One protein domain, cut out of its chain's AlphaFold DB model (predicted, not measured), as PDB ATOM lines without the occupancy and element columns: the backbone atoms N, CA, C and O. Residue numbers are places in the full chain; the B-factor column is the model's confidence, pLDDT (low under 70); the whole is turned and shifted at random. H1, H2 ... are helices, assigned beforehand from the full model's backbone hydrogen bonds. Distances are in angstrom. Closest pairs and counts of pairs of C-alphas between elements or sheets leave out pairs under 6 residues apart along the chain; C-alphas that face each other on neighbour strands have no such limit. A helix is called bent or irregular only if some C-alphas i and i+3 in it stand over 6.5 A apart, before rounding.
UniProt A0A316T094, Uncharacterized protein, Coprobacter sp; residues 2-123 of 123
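This is residues 2 to 123 of the 123 residues of an uncharacterized protein of Coprobacter sp (UniProt A0A316T094). A long, nearly straight helix, H1, sticks out with residues 2 to 38 as a free arm from a small helical head. In the head, H1b, the last arm of H1, folds back into H2 and H2 into H3, while the short H5 crosses near the start of H3 and the short H4 is close to H2. The printed part has 122 residues, with five named helices, H1 to H5 in order, and no named strand: the class is all helix. It is extended, with a radius of gyration of the C-alphas of 21.8 A and spans of 78 by 33 by 23 A, the free arm making the length.

H1, residues 2 to 52, was assigned as one helix by its hydrogen bonds but is bent: C-alphas 39 and 42 are 6.6 A apart. Its arms H1a, residues 2 to 39, and H1b, residues 42 to 52, stand at a shallow tilt of 22 degrees. H1a is irregular, with C-alphas 13 and 16 6.51 A apart, and touches no helix. H1b and H2, residues 56 to 77, form a helical hairpin, opposite ways at a shallow tilt of 28 degrees; H2 touches with residues 56 to 63 alone, closest at the C-alphas of Tyr 47 and Ala 59, 5.4 A. H2 and H3, residues 80 to 100, form another, opposite ways at 10 degrees, a shallow tilt, closest at the C-alphas of Tyr 75 and Tyr 83, 6.2 A. H3 is only just irregular, with C-alphas 93 and 96 6.7 A apart, and has a kink of 29 degrees near residue 90. H4, residues 107 to 111, is close to H2 but not clearly touching, the closest C-alphas being those of Ser 68 and Leu 109, 7.2 A. H5, residues 115 to 122, only just touches H3, with 3 pairs of C-alphas within 8 A, at residues 80 to 84 of H3 alone; they are about perpendicular at 83 degrees, and the closest C-alphas are those of Glu 80 and Phe 115, 6.5 A. Every O i to N i+4 pair is within hydrogen-bond range in H1b, H2, H4 and H5, against 32 of 34 in H1a and 12 of 17 in H3.

H1a begins at C-alpha 2, (-22.649, 51.163, 47.091), and measures 56.7 A from first to last C-alpha; H1b measures 15.4 A. H2 measures 31.2 A and H3 30.5 A. H5 ends at C-alpha 122, (7.067, 2.815, 45.038).

The two C-alphas farthest apart are those of His 2 and Gly 54, 79.1 A. Without residues 2 to 38 the body spans 40 by 24 by 22 A. The printed part has no cut and no long link. Its mean pLDDT is 87.5; residue 2 and residues 31 to 41 are under 70.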
ATOM      1  N   HIS A   2     -23.920  51.768  46.648       68.75
ATOM      2  CA  HIS A   2     -22.649  51.163  47.091       68.75
ATOM      3  C   HIS A   2     -22.762  49.684  47.492       68.75
ATOM      4  O   HIS A   2     -21.939  48.885  47.068       68.75
ATOM      5  N   GLU A   3     -23.809  49.299  48.221       80.44
ATOM      6  CA  GLU A   3     -23.987  47.912  48.682       80.44
ATOM      7  C   GLU A   3     -24.132  46.912  47.526       80.44
ATOM      8  O   GLU A   3     -23.497  45.861  47.518       80.44
ATOM      9  N   ILE A   4     -24.882  47.288  46.484       86.00
ATOM     10  CA  ILE A   4     -25.049  46.474  45.270       86.00
ATOM     11  C   ILE A   4     -23.704  46.284  44.557       86.00
ATOM     12  O   ILE A   4     -23.400  45.186  44.101       86.00
ATOM     13  N   ARG A   5     -22.861  47.326  44.496       85.19
ATOM     14  CA  ARG A   5     -21.528  47.233  43.877       85.19
ATOM     15  C   ARG A   5     -20.618  46.272  44.643       85.19
ATOM     16  O   ARG A   5     -19.901  45.498  44.013       85.19
ATOM     17  N   THR A   6     -20.678  46.280  45.972       90.19
ATOM     18  CA  THR A   6     -19.912  45.354  46.817       90.19
ATOM     19  C   THR A   6     -20.332  43.904  46.583       90.19
ATOM     20  O   THR A   6     -19.478  43.058  46.330       90.19
ATOM     21  N   VAL A   7     -21.638  43.621  46.569       90.31
ATOM     22  CA  VAL A   7     -22.165  42.271  46.296       90.31
ATOM     23  C   VAL A   7     -21.757  41.783  44.903       90.31
ATOM     24  O   VAL A   7     -21.267  40.664  44.760       90.31
ATOM     25  N   VAL A   8     -21.879  42.634  43.880       90.75
ATOM     26  CA  VAL A   8     -21.465  42.299  42.506       90.75
ATOM     27  C   VAL A   8     -19.962  42.008  42.427       90.75
ATOM     28  O   VAL A   8     -19.559  41.072  41.740       90.75
ATOM     29  N   SER A   9     -19.136  42.749  43.167       89.44
ATOM     30  CA  SER A   9     -17.678  42.556  43.179       89.44
ATOM     31  C   SER A   9     -17.281  41.225  43.829       89.44
ATOM     32  O   SER A   9     -16.380  40.548  43.340       89.44
ATOM     33  N   ILE A  10     -17.992  40.808  44.881       90.44
ATOM     34  CA  ILE A  10     -17.787  39.511  45.543       90.44
ATOM     35  C   ILE A  10     -18.166  38.355  44.610       90.44
ATOM     36  O   ILE A  10     -17.412  37.391  44.480       90.44
ATOM     37  N   ILE A  11     -19.300  38.463  43.911       90.75
ATOM     38  CA  ILE A  11     -19.735  37.440  42.949       90.75
ATOM     39  C   ILE A  11     -18.721  37.324  41.803       90.75
ATOM     40  O   ILE A  11     -18.320  36.214  41.458       90.75
ATOM     41  N   LEU A  12     -18.251  38.452  41.261       90.00
ATOM     42  CA  LEU A  12     -17.229  38.471  40.209       90.00
ATOM     43  C   LEU A  12     -15.875  37.913  40.666       90.00
ATOM     44  O   LEU A  12     -15.133  37.405  39.832       90.00
ATOM     45  N   ALA A  13     -15.558  37.971  41.960       89.25
ATOM     46  CA  ALA A  13     -14.337  37.381  42.504       89.25
ATOM     47  C   ALA A  13     -14.448  35.857  42.698       89.25
ATOM     48  O   ALA A  13     -13.494  35.129  42.434       89.25
ATOM     49  N   ILE A  14     -15.610  35.357  43.131       92.62
ATOM     50  CA  ILE A  14     -15.810  33.932  43.456       92.62
ATOM     51  C   ILE A  14     -16.143  33.102  42.206       92.62
ATOM     52  O   ILE A  14     -15.719  31.951  42.080       92.62
ATOM     53  N   PHE A  15     -16.880  33.675  41.255       92.44
ATOM     54  CA  PHE A  15     -17.354  32.963  40.067       92.44
ATOM     55  C   PHE A  15     -16.225  32.386  39.179       92.44
ATOM     56  O   PHE A  15     -16.326  31.217  38.794       92.44
ATOM     57  N   PRO A  16     -15.117  33.106  38.903       88.69
ATOM     58  CA  PRO A  16     -13.993  32.569  38.134       88.69
ATOM     59  C   PRO A  16     -13.301  31.391  38.819       88.69
ATOM     60  O   PRO A  16     -12.883  30.455  38.143       88.69
ATOM     61  N   VAL A  17     -13.219  31.399  40.154       88.56
ATOM     62  CA  VAL A  17     -12.603  30.314  40.932       88.56
ATOM     63  C   VAL A  17     -13.422  29.028  40.789       88.56
ATOM     64  O   VAL A  17     -12.868  27.969  40.498       88.56
ATOM     65  N   ILE A  18     -14.752  29.118  40.897       88.38
ATOM     66  CA  ILE A  18     -15.655  27.971  40.702       88.38
ATOM     67  C   ILE A  18     -15.564  27.440  39.264       88.38
ATOM     68  O   ILE A  18     -15.487  26.227  39.049       88.38
ATOM     69  N   LEU A  19     -15.549  28.333  38.270       89.88
ATOM     70  CA  LEU A  19     -15.400  27.942  36.866       89.88
ATOM     71  C   LEU A  19     -14.046  27.281  36.587       89.88
ATOM     72  O   LEU A  19     -14.004  26.308  35.834       89.88
ATOM     73  N   PHE A  20     -12.969  27.752  37.217       89.38
ATOM     74  CA  PHE A  20     -11.641  27.159  37.092       89.38
ATOM     75  C   PHE A  20     -11.620  25.714  37.601       89.38
ATOM     76  O   PHE A  20     -11.217  24.821  36.859       89.38
ATOM     77  N   PHE A  21     -12.139  25.448  38.805       84.88
ATOM     78  CA  PHE A  21     -12.232  24.078  39.330       84.88
ATOM     79  C   PHE A  21     -13.109  23.172  38.458       84.88
ATOM     80  O   PHE A  21     -12.776  22.006  38.235       84.88
ATOM     81  N   LYS A  22     -14.202  23.705  37.900       85.19
ATOM     82  CA  LYS A  22     -15.097  22.947  37.016       85.19
ATOM     83  C   LYS A  22     -14.431  22.587  35.681       85.19
ATOM     84  O   LYS A  22     -14.551  21.451  35.224       85.19
ATOM     85  N   LEU A  23     -13.712  23.529  35.068       82.94
ATOM     86  CA  LEU A  23     -12.928  23.291  33.851       82.94
ATOM     87  C   LEU A  23     -11.753  22.344  34.109       82.94
ATOM     88  O   LEU A  23     -11.489  21.475  33.281       82.94
ATOM     89  N   TRP A  24     -11.094  22.457  35.262       79.94
ATOM     90  CA  TRP A  24     -10.014  21.558  35.666       79.94
ATOM     91  C   TRP A  24     -10.498  20.112  35.812       79.94
ATOM     92  O   TRP A  24      -9.884  19.199  35.262       79.94
ATOM     93  N   GLY A  25     -11.646  19.901  36.467       76.25
ATOM     94  CA  GLY A  25     -12.278  18.582  36.563       76.25
ATOM     95  C   GLY A  25     -12.628  17.991  35.191       76.25
ATOM     96  O   GLY A  25     -12.326  16.831  34.923       76.25
ATOM     97  N   MET A  26     -13.185  18.800  34.278       79.94
ATOM     98  CA  MET A  26     -13.461  18.364  32.901       79.94
ATOM     99  C   MET A  26     -12.181  18.031  32.119       79.94
ATOM    100  O   MET A  26     -12.135  17.012  31.433       79.94
ATOM    101  N   ALA A  27     -11.125  18.840  32.242       73.44
ATOM    102  CA  ALA A  27      -9.845  18.589  31.581       73.44
ATOM    103  C   ALA A  27      -9.150  17.321  32.113       73.44
ATOM    104  O   ALA A  27      -8.557  16.576  31.331       73.44
ATOM    105  N   ASN A  28      -9.255  17.045  33.418       72.69
ATOM    106  CA  ASN A  28      -8.758  15.808  34.020       72.69
ATOM    107  C   ASN A  28      -9.522  14.581  33.497       72.69
ATOM    108  O   ASN A  28      -8.903  13.600  33.087       72.69
ATOM    109  N   ASN A  29     -10.851  14.680  33.399       75.62
ATOM    110  CA  ASN A  29     -11.677  13.621  32.819       75.62
ATOM    111  C   ASN A  29     -11.320  13.350  31.349       75.62
ATOM    112  O   ASN A  29     -11.216  12.195  30.958       75.62
ATOM    113  N   VAL A  30     -11.069  14.378  30.530       70.31
ATOM    114  CA  VAL A  30     -10.658  14.181  29.123       70.31
ATOM    115  C   VAL A  30      -9.300  13.482  29.019       70.31
ATOM    116  O   VAL A  30      -9.129  12.615  28.162       70.31
ATOM    117  N   LYS A  31      -8.334  13.814  29.885       67.81
ATOM    118  CA  LYS A  31      -7.041  13.109  29.934       67.81
ATOM    119  C   LYS A  31      -7.213  11.638  30.314       67.81
ATOM    120  O   LYS A  31      -6.602  10.787  29.672       67.81
ATOM    121  N   MET A  32      -8.064  11.355  31.298       69.50
ATOM    122  CA  MET A  32      -8.398   9.994  31.721       69.50
ATOM    123  C   MET A  32      -9.053   9.201  30.579       69.50
ATOM    124  O   MET A  32      -8.542   8.155  30.194       69.50
ATOM    125  N   ILE A  33     -10.082   9.764  29.935       68.94
ATOM    126  CA  ILE A  33     -10.792   9.139  28.805       68.94
ATOM    127  C   ILE A  33      -9.850   8.877  27.622       68.94
ATOM    128  O   ILE A  33      -9.888   7.811  27.011       68.94
ATOM    129  N   LYS A  34      -8.983   9.838  27.279       65.50
ATOM    130  CA  LYS A  34      -8.031   9.676  26.171       65.50
ATOM    131  C   LYS A  34      -7.037   8.542  26.443       65.50
ATOM    132  O   LYS A  34      -6.720   7.800  25.519       65.50
ATOM    133  N   ARG A  35      -6.553   8.413  27.682       63.56
ATOM    134  CA  ARG A  35      -5.650   7.326  28.086       63.56
ATOM    135  C   ARG A  35      -6.359   5.973  28.016       63.56
ATOM    136  O   ARG A  35      -5.840   5.060  27.387       63.56
ATOM    137  N   GLU A  36      -7.578   5.882  28.550       64.31
ATOM    138  CA  GLU A  36      -8.379   4.651  28.525       64.31
ATOM    139  C   GLU A  36      -8.714   4.174  27.104       64.31
ATOM    140  O   GLU A  36      -8.718   2.970  26.860       64.31
ATOM    141  N   LEU A  37      -8.977   5.090  26.165       59.88
ATOM    142  CA  LEU A  37      -9.349   4.744  24.787       59.88
ATOM    143  C   LEU A  37      -8.163   4.349  23.897       59.88
ATOM    144  O   LEU A  37      -8.349   3.551  22.977       59.88
ATOM    145  N   ILE A  38      -6.982   4.930  24.119       57.53
ATOM    146  CA  ILE A  38      -5.806   4.701  23.266       57.53
ATOM    147  C   ILE A  38      -5.024   3.466  23.730       57.53
ATOM    148  O   ILE A  38      -4.698   2.635  22.889       57.53
ATOM    149  N   ASP A  39      -4.801   3.288  25.038       58.19
ATOM    150  CA  ASP A  39      -4.005   2.155  25.541       58.19
ATOM    151  C   ASP A  39      -4.764   0.814  25.465       58.19
ATOM    152  O   ASP A  39      -4.164  -0.218  25.182       58.19
ATOM    153  N   ASN A  40      -6.091   0.793  25.655       59.00
ATOM    154  CA  ASN A  40      -6.829  -0.479  25.710       59.00
ATOM    155  C   ASN A  40      -7.090  -1.129  24.344       59.00
ATOM    156  O   ASN A  40      -7.266  -2.347  24.273       59.00
ATOM    157  N   LYS A  41      -7.195  -0.346  23.262       59.69
ATOM    158  CA  LYS A  41      -7.735  -0.871  21.997       59.69
ATOM    159  C   LYS A  41      -6.732  -1.734  21.233       59.69
ATOM    160  O   LYS A  41      -7.139  -2.734  20.641       59.69
ATOM    161  N   ASP A  42      -5.453  -1.369  21.260       70.12
ATOM    162  CA  ASP A  42      -4.405  -2.155  20.602       70.12
ATOM    163  C   ASP A  42      -3.968  -3.349  21.463       70.12
ATOM    164  O   ASP A  42      -3.891  -4.460  20.940       70.12
ATOM    165  N   GLU A  43      -3.811  -3.178  22.781       80.00
ATOM    166  CA  GLU A  43      -3.380  -4.268  23.672       80.00
ATOM    167  C   GLU A  43      -4.429  -5.393  23.780       80.00
ATOM    168  O   GLU A  43      -4.078  -6.571  23.730       80.00
ATOM    169  N   SER A  44      -5.729  -5.067  23.858       82.56
ATOM    170  CA  SER A  44      -6.790  -6.092  23.902       82.56
ATOM    171  C   SER A  44      -6.843  -6.914  22.615       82.56
ATOM    172  O   SER A  44      -7.012  -8.132  22.652       82.56
ATOM    173  N   LYS A  45      -6.675  -6.253  21.466       87.81
ATOM    174  CA  LYS A  45      -6.660  -6.923  20.165       87.81
ATOM    175  C   LYS A  45      -5.418  -7.797  20.014       87.81
ATOM    176  O   LYS A  45      -5.509  -8.903  19.488       87.81
ATOM    177  N   GLU A  46      -4.262  -7.312  20.452       91.50
ATOM    178  CA  GLU A  46      -3.022  -8.083  20.424       91.50
ATOM    179  C   GLU A  46      -3.115  -9.330  21.307       91.50
ATOM    180  O   GLU A  46      -2.758 -10.418  20.854       91.50
ATOM    181  N   TYR A  47      -3.678  -9.206  22.511       91.06
ATOM    182  CA  TYR A  47      -3.931 -10.339  23.400       91.06
ATOM    183  C   TYR A  47      -4.774 -11.425  22.719       91.06
ATOM    184  O   TYR A  47      -4.356 -12.582  22.656       91.06
ATOM    185  N   GLU A  48      -5.914 -11.059  22.129       90.88
ATOM    186  CA  GLU A  48      -6.774 -12.000  21.398       90.88
ATOM    187  C   GLU A  48      -6.041 -12.670  20.226       90.88
ATOM    188  O   GLU A  48      -6.160 -13.880  20.021       90.88
ATOM    189  N   LEU A  49      -5.238 -11.910  19.472       93.75
ATOM    190  CA  LEU A  49      -4.442 -12.452  18.369       93.75
ATOM    191  C   LEU A  49      -3.380 -13.448  18.849       93.75
ATOM    192  O   LEU A  49      -3.151 -14.451  18.172       93.75
ATOM    193  N   LEU A  50      -2.741 -13.199  19.994       93.50
ATOM    194  CA  LEU A  50      -1.769 -14.121  20.588       93.50
ATOM    195  C   LEU A  50      -2.436 -15.426  21.032       93.50
ATOM    196  O   LEU A  50      -1.894 -16.497  20.759       93.50
ATOM    197  N   LEU A  51      -3.636 -15.354  21.619       92.50
ATOM    198  CA  LEU A  51      -4.422 -16.544  21.965       92.50
ATOM    199  C   LEU A  51      -4.794 -17.366  20.728       92.50
ATOM    200  O   LEU A  51      -4.618 -18.581  20.722       92.50
ATOM    201  N   ILE A  52      -5.251 -16.713  19.654       93.00
ATOM    202  CA  ILE A  52      -5.592 -17.387  18.388       93.00
ATOM    203  C   ILE A  52      -4.365 -18.084  17.781       93.00
ATOM    204  O   ILE A  52      -4.489 -19.152  17.184       93.00
ATOM    205  N   ARG A  53      -3.174 -17.497  17.939       93.88
ATOM    206  CA  ARG A  53      -1.905 -18.082  17.478       93.88
ATOM    207  C   ARG A  53      -1.371 -19.186  18.395       93.88
ATOM    208  O   ARG A  53      -0.384 -19.824  18.036       93.88
ATOM    209  N   GLY A  54      -1.989 -19.413  19.555       91.88
ATOM    210  CA  GLY A  54      -1.497 -20.342  20.575       91.88
ATOM    211  C   GLY A  54      -0.232 -19.856  21.292       91.88
ATOM    212  O   GLY A  54       0.450 -20.641  21.946       91.88
ATOM    213  N   GLU A  55       0.103 -18.568  21.183       94.12
ATOM    214  CA  GLU A  55       1.284 -17.959  21.805       94.12
ATOM    215  C   GLU A  55       0.999 -17.575  23.270       94.12
ATOM    216  O   GLU A  55       1.130 -16.415  23.674       94.12
ATOM    217  N   ASN A  56       0.608 -18.565  24.079       91.06
ATOM    218  CA  ASN A  56       0.115 -18.371  25.449       91.06
ATOM    219  C   ASN A  56       1.137 -17.702  26.381       91.06
ATOM    220  O   ASN A  56       0.748 -16.921  27.245       91.06
ATOM    221  N   ASP A  57       2.437 -17.945  26.197       92.75
ATOM    222  CA  ASP A  57       3.472 -17.291  27.009       92.75
ATOM    223  C   ASP A  57       3.560 -15.785  26.724       92.75
ATOM    224  O   ASP A  57       3.705 -14.981  27.644       92.75
ATOM    225  N   LYS A  58       3.406 -15.364  25.461       93.75
ATOM    226  CA  LYS A  58       3.380 -13.933  25.120       93.75
ATOM    227  C   LYS A  58       2.082 -13.278  25.571       93.75
ATOM    228  O   LYS A  58       2.125 -12.166  26.093       93.75
ATOM    229  N   ALA A  59       0.954 -13.974  25.425       93.81
ATOM    230  CA  ALA A  59      -0.330 -13.515  25.950       93.81
ATOM    231  C   ALA A  59      -0.264 -13.324  27.474       93.81
ATOM    232  O   ALA A  59      -0.727 -12.308  27.986       93.81
ATOM    233  N   TYR A  60       0.392 -14.245  28.184       95.00
ATOM    234  CA  TYR A  60       0.658 -14.132  29.616       95.00
ATOM    235  C   TYR A  60       1.493 -12.896  29.954       95.00
ATOM    236  O   TYR A  60       1.105 -12.123  30.825       95.00
ATOM    237  N   HIS A  61       2.607 -12.664  29.255       94.00
ATOM    238  CA  HIS A  61       3.425 -11.470  29.485       94.00
ATOM    239  C   HIS A  61       2.648 -10.171  29.249       94.00
ATOM    240  O   HIS A  61       2.760  -9.239  30.045       94.00
ATOM    241  N   LEU A  62       1.831 -10.119  28.196       93.75
ATOM    242  CA  LEU A  62       0.983  -8.965  27.910       93.75
ATOM    243  C   LEU A  62      -0.062  -8.750  29.017       93.75
ATOM    244  O   LEU A  62      -0.222  -7.628  29.496       93.75
ATOM    245  N   LEU A  63      -0.704  -9.824  29.483       94.06
ATOM    246  CA  LEU A  63      -1.681  -9.779  30.571       94.06
ATOM    247  C   LEU A  63      -1.054  -9.313  31.893       94.06
ATOM    248  O   LEU A  63      -1.612  -8.454  32.573       94.06
ATOM    249  N   VAL A  64       0.128  -9.832  32.239       95.00
ATOM    250  CA  VAL A  64       0.901  -9.409  33.419       95.00
ATOM    251  C   VAL A  64       1.252  -7.926  33.337       95.00
ATOM    252  O   VAL A  64       1.072  -7.204  34.319       95.00
ATOM    253  N   ASN A  65       1.707  -7.448  32.178       93.44
ATOM    254  CA  ASN A  65       2.038  -6.038  31.977       93.44
ATOM    255  C   ASN A  65       0.810  -5.137  32.132       93.44
ATOM    256  O   ASN A  65       0.877  -4.121  32.827       93.44
ATOM    257  N   LYS A  66      -0.315  -5.525  31.523       92.75
ATOM    258  CA  LYS A  66      -1.577  -4.791  31.623       92.75
ATOM    259  C   LYS A  66      -2.058  -4.719  33.071       92.75
ATOM    260  O   LYS A  66      -2.318  -3.633  33.585       92.75
ATOM    261  N   PHE A  67      -2.068  -5.857  33.765       94.62
ATOM    262  CA  PHE A  67      -2.474  -5.924  35.163       94.62
ATOM    263  C   PHE A  67      -1.570  -5.071  36.065       94.62
ATOM    264  O   PHE A  67      -2.060  -4.300  36.886       94.62
ATOM    265  N   SER A  68      -0.252  -5.137  35.860       94.50
ATOM    266  CA  SER A  68       0.721  -4.320  36.598       94.50
ATOM    267  C   SER A  68       0.474  -2.822  36.408       94.50
ATOM    268  O   SER A  68       0.546  -2.060  37.373       94.50
ATOM    269  N   ARG A  69       0.137  -2.391  35.184       92.62
ATOM    270  CA  ARG A  69      -0.196  -0.992  34.880       92.62
ATOM    271  C   ARG A  69      -1.458  -0.542  35.613       92.62
ATOM    272  O   ARG A  69      -1.455   0.534  36.204       92.62
ATOM    273  N   GLU A  70      -2.505  -1.365  35.626       92.81
ATOM    274  CA  GLU A  70      -3.746  -1.038  36.336       92.81
ATOM    275  C   GLU A  70      -3.559  -0.995  37.858       92.81
ATOM    276  O   GLU A  70      -4.123  -0.121  38.518       92.81
ATOM    277  N   ILE A  71      -2.732  -1.880  38.422       94.50
ATOM    278  CA  ILE A  71      -2.350  -1.835  39.841       94.50
ATOM    279  C   ILE A  71      -1.615  -0.524  40.155       94.50
ATOM    280  O   ILE A  71      -1.982   0.180  41.099       94.50
ATOM    281  N   HIS A  72      -0.610  -0.176  39.349       93.56
ATOM    282  CA  HIS A  72       0.161   1.058  39.499       93.56
ATOM    283  C   HIS A  72      -0.734   2.302  39.428       93.56
ATOM    284  O   HIS A  72      -0.687   3.162  40.306       93.56
ATOM    285  N   ASP A  73      -1.589   2.383  38.408       90.62
ATOM    286  CA  ASP A  73      -2.527   3.493  38.258       90.62
ATOM    287  C   ASP A  73      -3.495   3.549  39.453       90.62
ATOM    288  O   ASP A  73      -3.730   4.622  40.006       90.62
ATOM    289  N   THR A  74      -3.991   2.403  39.927       91.69
ATOM    290  CA  THR A  74      -4.860   2.345  41.114       91.69
ATOM    291  C   THR A  74      -4.168   2.917  42.354       91.69
ATOM    292  O   THR A  74      -4.778   3.694  43.082       91.69
ATOM    293  N   TYR A  75      -2.895   2.605  42.591       92.88
ATOM    294  CA  TYR A  75      -2.152   3.198  43.707       92.88
ATOM    295  C   TYR A  75      -1.971   4.710  43.563       92.88
ATOM    296  O   TYR A  75      -2.108   5.446  44.534       92.88
ATOM    297  N   HIS A  76      -1.681   5.196  42.356       90.12
ATOM    298  CA  HIS A  76      -1.439   6.624  42.156       90.12
ATOM    299  C   HIS A  76      -2.706   7.485  42.189       90.12
ATOM    300  O   HIS A  76      -2.621   8.670  42.515       90.12
ATOM    301  N   PHE A  77      -3.869   6.928  41.850       86.69
ATOM    302  CA  PHE A  77      -5.123   7.685  41.794       86.69
ATOM    303  C   PHE A  77      -5.959   7.625  43.077       86.69
ATOM    304  O   PHE A  77      -6.859   8.454  43.233       86.69
ATOM    305  N   TYR A  78      -5.692   6.680  43.981       85.25
ATOM    306  CA  TYR A  78      -6.533   6.426  45.150       85.25
ATOM    307  C   TYR A  78      -5.731   6.415  46.454       85.25
ATOM    308  O   TYR A  78      -4.601   5.940  46.500       85.25
ATOM    309  N   ASP A  79      -6.342   6.908  47.533       89.12
ATOM    310  CA  ASP A  79      -5.821   6.702  48.887       89.12
ATOM    311  C   ASP A  79      -5.956   5.234  49.329       89.12
ATOM    312  O   ASP A  79      -6.607   4.427  48.664       89.12
ATOM    313  N   GLU A  80      -5.367   4.885  50.476       90.94
ATOM    314  CA  GLU A  80      -5.360   3.518  51.013       90.94
ATOM    315  C   GLU A  80      -6.762   2.883  51.090       90.94
ATOM    316  O   GLU A  80      -6.938   1.705  50.757       90.94
ATOM    317  N   TYR A  81      -7.773   3.646  51.517       89.50
ATOM    318  CA  TYR A  81      -9.127   3.125  51.692       89.50
ATOM    319  C   TYR A  81      -9.756   2.769  50.342       89.50
ATOM    320  O   TYR A  81     -10.301   1.672  50.164       89.50
ATOM    321  N   PHE A  82      -9.670   3.674  49.367       88.88
ATOM    322  CA  PHE A  82     -10.192   3.416  48.026       88.88
ATOM    323  C   PHE A  82      -9.358   2.383  47.268       88.88
ATOM    324  O   PHE A  82      -9.936   1.564  46.547       88.88
ATOM    325  N   TYR A  83      -8.042   2.360  47.482       91.94
ATOM    326  CA  TYR A  83      -7.132   1.366  46.924       91.94
ATOM    327  C   TYR A  83      -7.582  -0.045  47.291       91.94
ATOM    328  O   TYR A  83      -7.843  -0.845  46.396       91.94
ATOM    329  N   LYS A  84      -7.778  -0.333  48.586       92.75
ATOM    330  CA  LYS A  84      -8.197  -1.661  49.077       92.75
ATOM    331  C   LYS A  84      -9.504  -2.147  48.439       92.75
ATOM    332  O   LYS A  84      -9.632  -3.312  48.075       92.75
ATOM    333  N   ASN A  85     -10.464  -1.248  48.238       91.75
ATOM    334  CA  ASN A  85     -11.731  -1.592  47.589       91.75
ATOM    335  C   ASN A  85     -11.596  -1.797  46.074       91.75
ATOM    336  O   ASN A  85     -12.301  -2.621  45.487       91.75
ATOM    337  N   LYS A  86     -10.739  -1.011  45.415       91.62
ATOM    338  CA  LYS A  86     -10.557  -1.053  43.962       91.62
ATOM    339  C   LYS A  86      -9.676  -2.227  43.540       91.62
ATOM    340  O   LYS A  86     -10.007  -2.887  42.557       91.62
ATOM    341  N   ILE A  87      -8.621  -2.513  44.302       94.25
ATOM    342  CA  ILE A  87      -7.677  -3.597  44.034       94.25
ATOM    343  C   ILE A  87      -8.381  -4.953  44.094       94.25
ATOM    344  O   ILE A  87      -8.207  -5.755  43.186       94.25
ATOM    345  N   GLU A  88      -9.268  -5.193  45.066       93.44
ATOM    346  CA  GLU A  88      -9.965  -6.482  45.159       93.44
ATOM    347  C   GLU A  88     -10.847  -6.740  43.929       93.44
ATOM    348  O   GLU A  88     -10.759  -7.800  43.313       93.44
ATOM    349  N   LYS A  89     -11.596  -5.721  43.485       93.31
ATOM    350  CA  LYS A  89     -12.377  -5.788  42.238       93.31
ATOM    351  C   LYS A  89     -11.492  -6.023  41.017       93.31
ATOM    352  O   LYS A  89     -11.878  -6.751  40.109       93.31
ATOM    353  N   LEU A  90     -10.312  -5.406  40.982       93.94
ATOM    354  CA  LEU A  90      -9.363  -5.587  39.891       93.94
ATOM    355  C   LEU A  90      -8.868  -7.042  39.823       93.94
ATOM    356  O   LEU A  90      -8.853  -7.641  38.749       93.94
ATOM    357  N   PHE A  91      -8.552  -7.652  40.967       95.06
ATOM    358  CA  PHE A  91      -8.194  -9.070  41.035       95.06
ATOM    359  C   PHE A  91      -9.333  -9.991  40.584       95.06
ATOM    360  O   PHE A  91      -9.070 -10.975  39.894       95.06
ATOM    361  N   GLU A  92     -10.584  -9.689  40.935       94.06
ATOM    362  CA  GLU A  92     -11.748 -10.457  40.471       94.06
ATOM    363  C   GLU A  92     -11.908 -10.421  38.945       94.06
ATOM    364  O   GLU A  92     -12.270 -11.437  38.351       94.06
ATOM    365  N   ILE A  93     -11.596  -9.286  38.309       92.62
ATOM    366  CA  ILE A  93     -11.639  -9.123  36.847       92.62
ATOM    367  C   ILE A  93     -10.532  -9.939  36.171       92.62
ATOM    368  O   ILE A  93     -10.792 -10.640  35.196       92.62
ATOM    369  N   TYR A  94      -9.306  -9.876  36.694       93.62
ATOM    370  CA  TYR A  94      -8.140 -10.488  36.052       93.62
ATOM    371  C   TYR A  94      -7.998 -11.989  36.331       93.62
ATOM    372  O   TYR A  94      -7.523 -12.732  35.473       93.62
ATOM    373  N   LYS A  95      -8.443 -12.479  37.495       93.94
ATOM    374  CA  LYS A  95      -8.400 -13.907  37.858       93.94
ATOM    375  C   LYS A  95      -8.929 -14.851  36.760       93.94
ATOM    376  O   LYS A  95      -8.212 -15.799  36.436       93.94
ATOM    377  N   PRO A  96     -10.120 -14.640  36.165       93.38
ATOM    378  CA  PRO A  96     -10.595 -15.495  35.081       93.38
ATOM    379  C   PRO A  96      -9.748 -15.380  33.805       93.38
ATOM    380  O   PRO A  96      -9.673 -16.347  33.056       93.38
ATOM    381  N   GLU A  97      -9.098 -14.245  33.535       91.12
ATOM    382  CA  GLU A  97      -8.228 -14.103  32.358       91.12
ATOM    383  C   GLU A  97      -6.953 -14.935  32.480       91.12
ATOM    384  O   GLU A  97      -6.601 -15.642  31.539       91.12
ATOM    385  N   PHE A  98      -6.331 -14.947  33.661       93.31
ATOM    386  CA  PHE A  98      -5.196 -15.830  33.949       93.31
ATOM    387  C   PHE A  98      -5.588 -17.315  33.872       93.31
ATOM    388  O   PHE A  98      -4.867 -18.126  33.290       93.31
ATOM    389  N   GLN A  99      -6.781 -17.669  34.364       91.94
ATOM    390  CA  GLN A  99      -7.299 -19.037  34.269       91.94
ATOM    391  C   GLN A  99      -7.543 -19.490  32.822       91.94
ATOM    392  O   GLN A  99      -7.270 -20.645  32.507       91.94
ATOM    393  N   LYS A 100      -8.012 -18.602  31.931       89.50
ATOM    394  CA  LYS A 100      -8.240 -18.927  30.507       89.50
ATOM    395  C   LYS A 100      -6.975 -19.384  29.782       89.50
ATOM    396  O   LYS A 100      -7.079 -20.155  28.835       89.50
ATOM    397  N   ILE A 101      -5.812 -18.894  30.202       91.44
ATOM    398  CA  ILE A 101      -4.508 -19.243  29.622       91.44
ATOM    399  C   ILE A 101      -3.752 -20.290  30.447       91.44
ATOM    400  O   ILE A 101      -2.578 -20.529  30.182       91.44
ATOM    401  N   GLU A 102      -4.410 -20.891  31.448       90.50
ATOM    402  CA  GLU A 102      -3.836 -21.891  32.359       90.50
ATOM    403  C   GLU A 102      -2.559 -21.403  33.070       90.50
ATOM    404  O   GLU A 102      -1.644 -22.175  33.360       90.50
ATOM    405  N   LYS A 103      -2.481 -20.097  33.355       92.31
ATOM    406  CA  LYS A 103      -1.369 -19.487  34.094       92.31
ATOM    407  C   LYS A 103      -1.852 -18.946  35.431       92.31
ATOM    408  O   LYS A 103      -3.000 -18.538  35.591       92.31
ATOM    409  N   GLU A 104      -0.946 -18.914  36.395       92.00
ATOM    410  CA  GLU A 104      -1.204 -18.317  37.701       92.00
ATOM    411  C   GLU A 104      -0.870 -16.825  37.700       92.00
ATOM    412  O   GLU A 104      -0.051 -16.348  36.913       92.00
ATOM    413  N   ILE A 105      -1.501 -16.081  38.609       93.12
ATOM    414  CA  ILE A 105      -1.128 -14.690  38.855       93.12
ATOM    415  C   ILE A 105       0.259 -14.688  39.518       93.12
ATOM    416  O   ILE A 105       0.434 -15.381  40.522       93.12
ATOM    417  N   PRO A 106       1.227 -13.896  39.022       94.50
ATOM    418  CA  PRO A 106       2.541 -13.810  39.643       94.50
ATOM    419  C   PRO A 106       2.476 -13.464  41.138       94.50
ATOM    420  O   PRO A 106       1.759 -12.548  41.546       94.50
ATOM    421  N   GLU A 107       3.294 -14.134  41.951       93.19
ATOM    422  CA  GLU A 107       3.291 -13.966  43.414       93.19
ATOM    423  C   GLU A 107       3.559 -12.519  43.856       93.19
ATOM    424  O   GLU A 107       2.945 -12.019  44.796       93.19
ATOM    425  N   HIS A 108       4.447 -11.813  43.154       90.88
ATOM    426  CA  HIS A 108       4.738 -10.409  43.439       90.88
ATOM    427  C   HIS A 108       3.526  -9.501  43.185       90.88
ATOM    428  O   HIS A 108       3.323  -8.553  43.934       90.88
ATOM    429  N   LEU A 109       2.683  -9.817  42.193       93.38
ATOM    430  CA  LEU A 109       1.439  -9.080  41.971       93.38
ATOM    431  C   LEU A 109       0.419  -9.395  43.059       93.38
ATOM    432  O   LEU A 109      -0.231  -8.476  43.540       93.38
ATOM    433  N   LEU A 110       0.317 -10.649  43.516       94.19
ATOM    434  CA  LEU A 110      -0.572 -11.017  44.628       94.19
ATOM    435  C   LEU A 110      -0.278 -10.207  45.901       94.19
ATOM    436  O   LEU A 110      -1.211  -9.807  46.597       94.19
ATOM    437  N   LYS A 111       0.998  -9.913  46.174       94.88
ATOM    438  CA  LYS A 111       1.421  -9.082  47.315       94.88
ATOM    439  C   LYS A 111       0.934  -7.636  47.212       94.88
ATOM    440  O   LYS A 111       0.690  -7.023  48.243       94.88
ATOM    441  N   CYS A 112       0.679  -7.121  46.007       94.19
ATOM    442  CA  CYS A 112       0.116  -5.781  45.812       94.19
ATOM    443  C   CYS A 112      -1.305  -5.618  46.372       94.19
ATOM    444  O   CYS A 112      -1.784  -4.491  46.456       94.19
ATOM    445  N   LYS A 113      -1.999  -6.688  46.787       92.62
ATOM    446  CA  LYS A 113      -3.238  -6.541  47.574       92.62
ATOM    447  C   LYS A 113      -3.009  -5.789  48.884       92.62
ATOM    448  O   LYS A 113      -3.912  -5.105  49.361       92.62
ATOM    449  N   ASP A 114      -1.816  -5.927  49.455       93.50
ATOM    450  CA  ASP A 114      -1.406  -5.184  50.631       93.50
ATOM    451  C   ASP A 114      -0.907  -3.791  50.231       93.50
ATOM    452  O   ASP A 114       0.003  -3.638  49.409       93.50
ATOM    453  N   PHE A 115      -1.523  -2.766  50.820       91.88
ATOM    454  CA  PHE A 115      -1.167  -1.378  50.561       91.88
ATOM    455  C   PHE A 115       0.247  -1.055  51.058       91.88
ATOM    456  O   PHE A 115       0.974  -0.315  50.400       91.88
ATOM    457  N   GLU A 116       0.677  -1.642  52.176       92.94
ATOM    458  CA  GLU A 116       2.010  -1.377  52.723       92.94
ATOM    459  C   GLU A 116       3.104  -1.950  51.811       92.94
ATOM    460  O   GLU A 116       4.115  -1.298  51.544       92.94
ATOM    461  N   TYR A 117       2.875  -3.143  51.251       94.25
ATOM    462  CA  TYR A 117       3.790  -3.752  50.285       94.25
ATOM    463  C   TYR A 117       3.992  -2.864  49.057       94.25
ATOM    464  O   TYR A 117       5.128  -2.590  48.665       94.25
ATOM    465  N   ILE A 118       2.895  -2.406  48.451       93.31
ATOM    466  CA  ILE A 118       2.983  -1.604  47.235       93.31
ATOM    467  C   ILE A 118       3.544  -0.200  47.518       93.31
ATOM    468  O   ILE A 118       4.315   0.326  46.718       93.31
ATOM    469  N   GLN A 119       3.239   0.369  48.685       93.31
ATOM    470  CA  GLN A 119       3.823   1.624  49.145       93.31
ATOM    471  C   GLN A 119       5.347   1.513  49.303       93.31
ATOM    472  O   GLN A 119       6.065   2.424  48.899       93.31
ATOM    473  N   ASN A 120       5.849   0.399  49.837       94.38
ATOM    474  CA  ASN A 120       7.288   0.146  49.963       94.38
ATOM    475  C   ASN A 120       7.981  -0.110  48.617       94.38
ATOM    476  O   ASN A 120       9.184   0.083  48.506       94.38
ATOM    477  N   LEU A 121       7.248  -0.569  47.599       92.62
ATOM    478  CA  LEU A 121       7.788  -0.777  46.253       92.62
ATOM    479  C   LEU A 121       7.958   0.540  45.475       92.62
ATOM    480  O   LEU A 121       8.794   0.612  44.574       92.62
ATOM    481  N   MET A 122       7.138   1.550  45.781       89.12
ATOM    482  CA  MET A 122       7.067   2.815  45.038       89.12
ATOM    483  C   MET A 122       7.732   4.012  45.726       89.12
ATOM    484  O   MET A 122       7.820   5.072  45.105       89.12
ATOM    485  N   ASN A 123       8.186   3.855  46.971       82.38
ATOM    486  CA  ASN A 123       8.961   4.857  47.712       82.38
ATOM    487  C   ASN A 123      10.432   4.448  47.800       82.38
ATOM    488  O   ASN A 123      11.284   5.360  47.736       82.38
TER     489      ASN A 123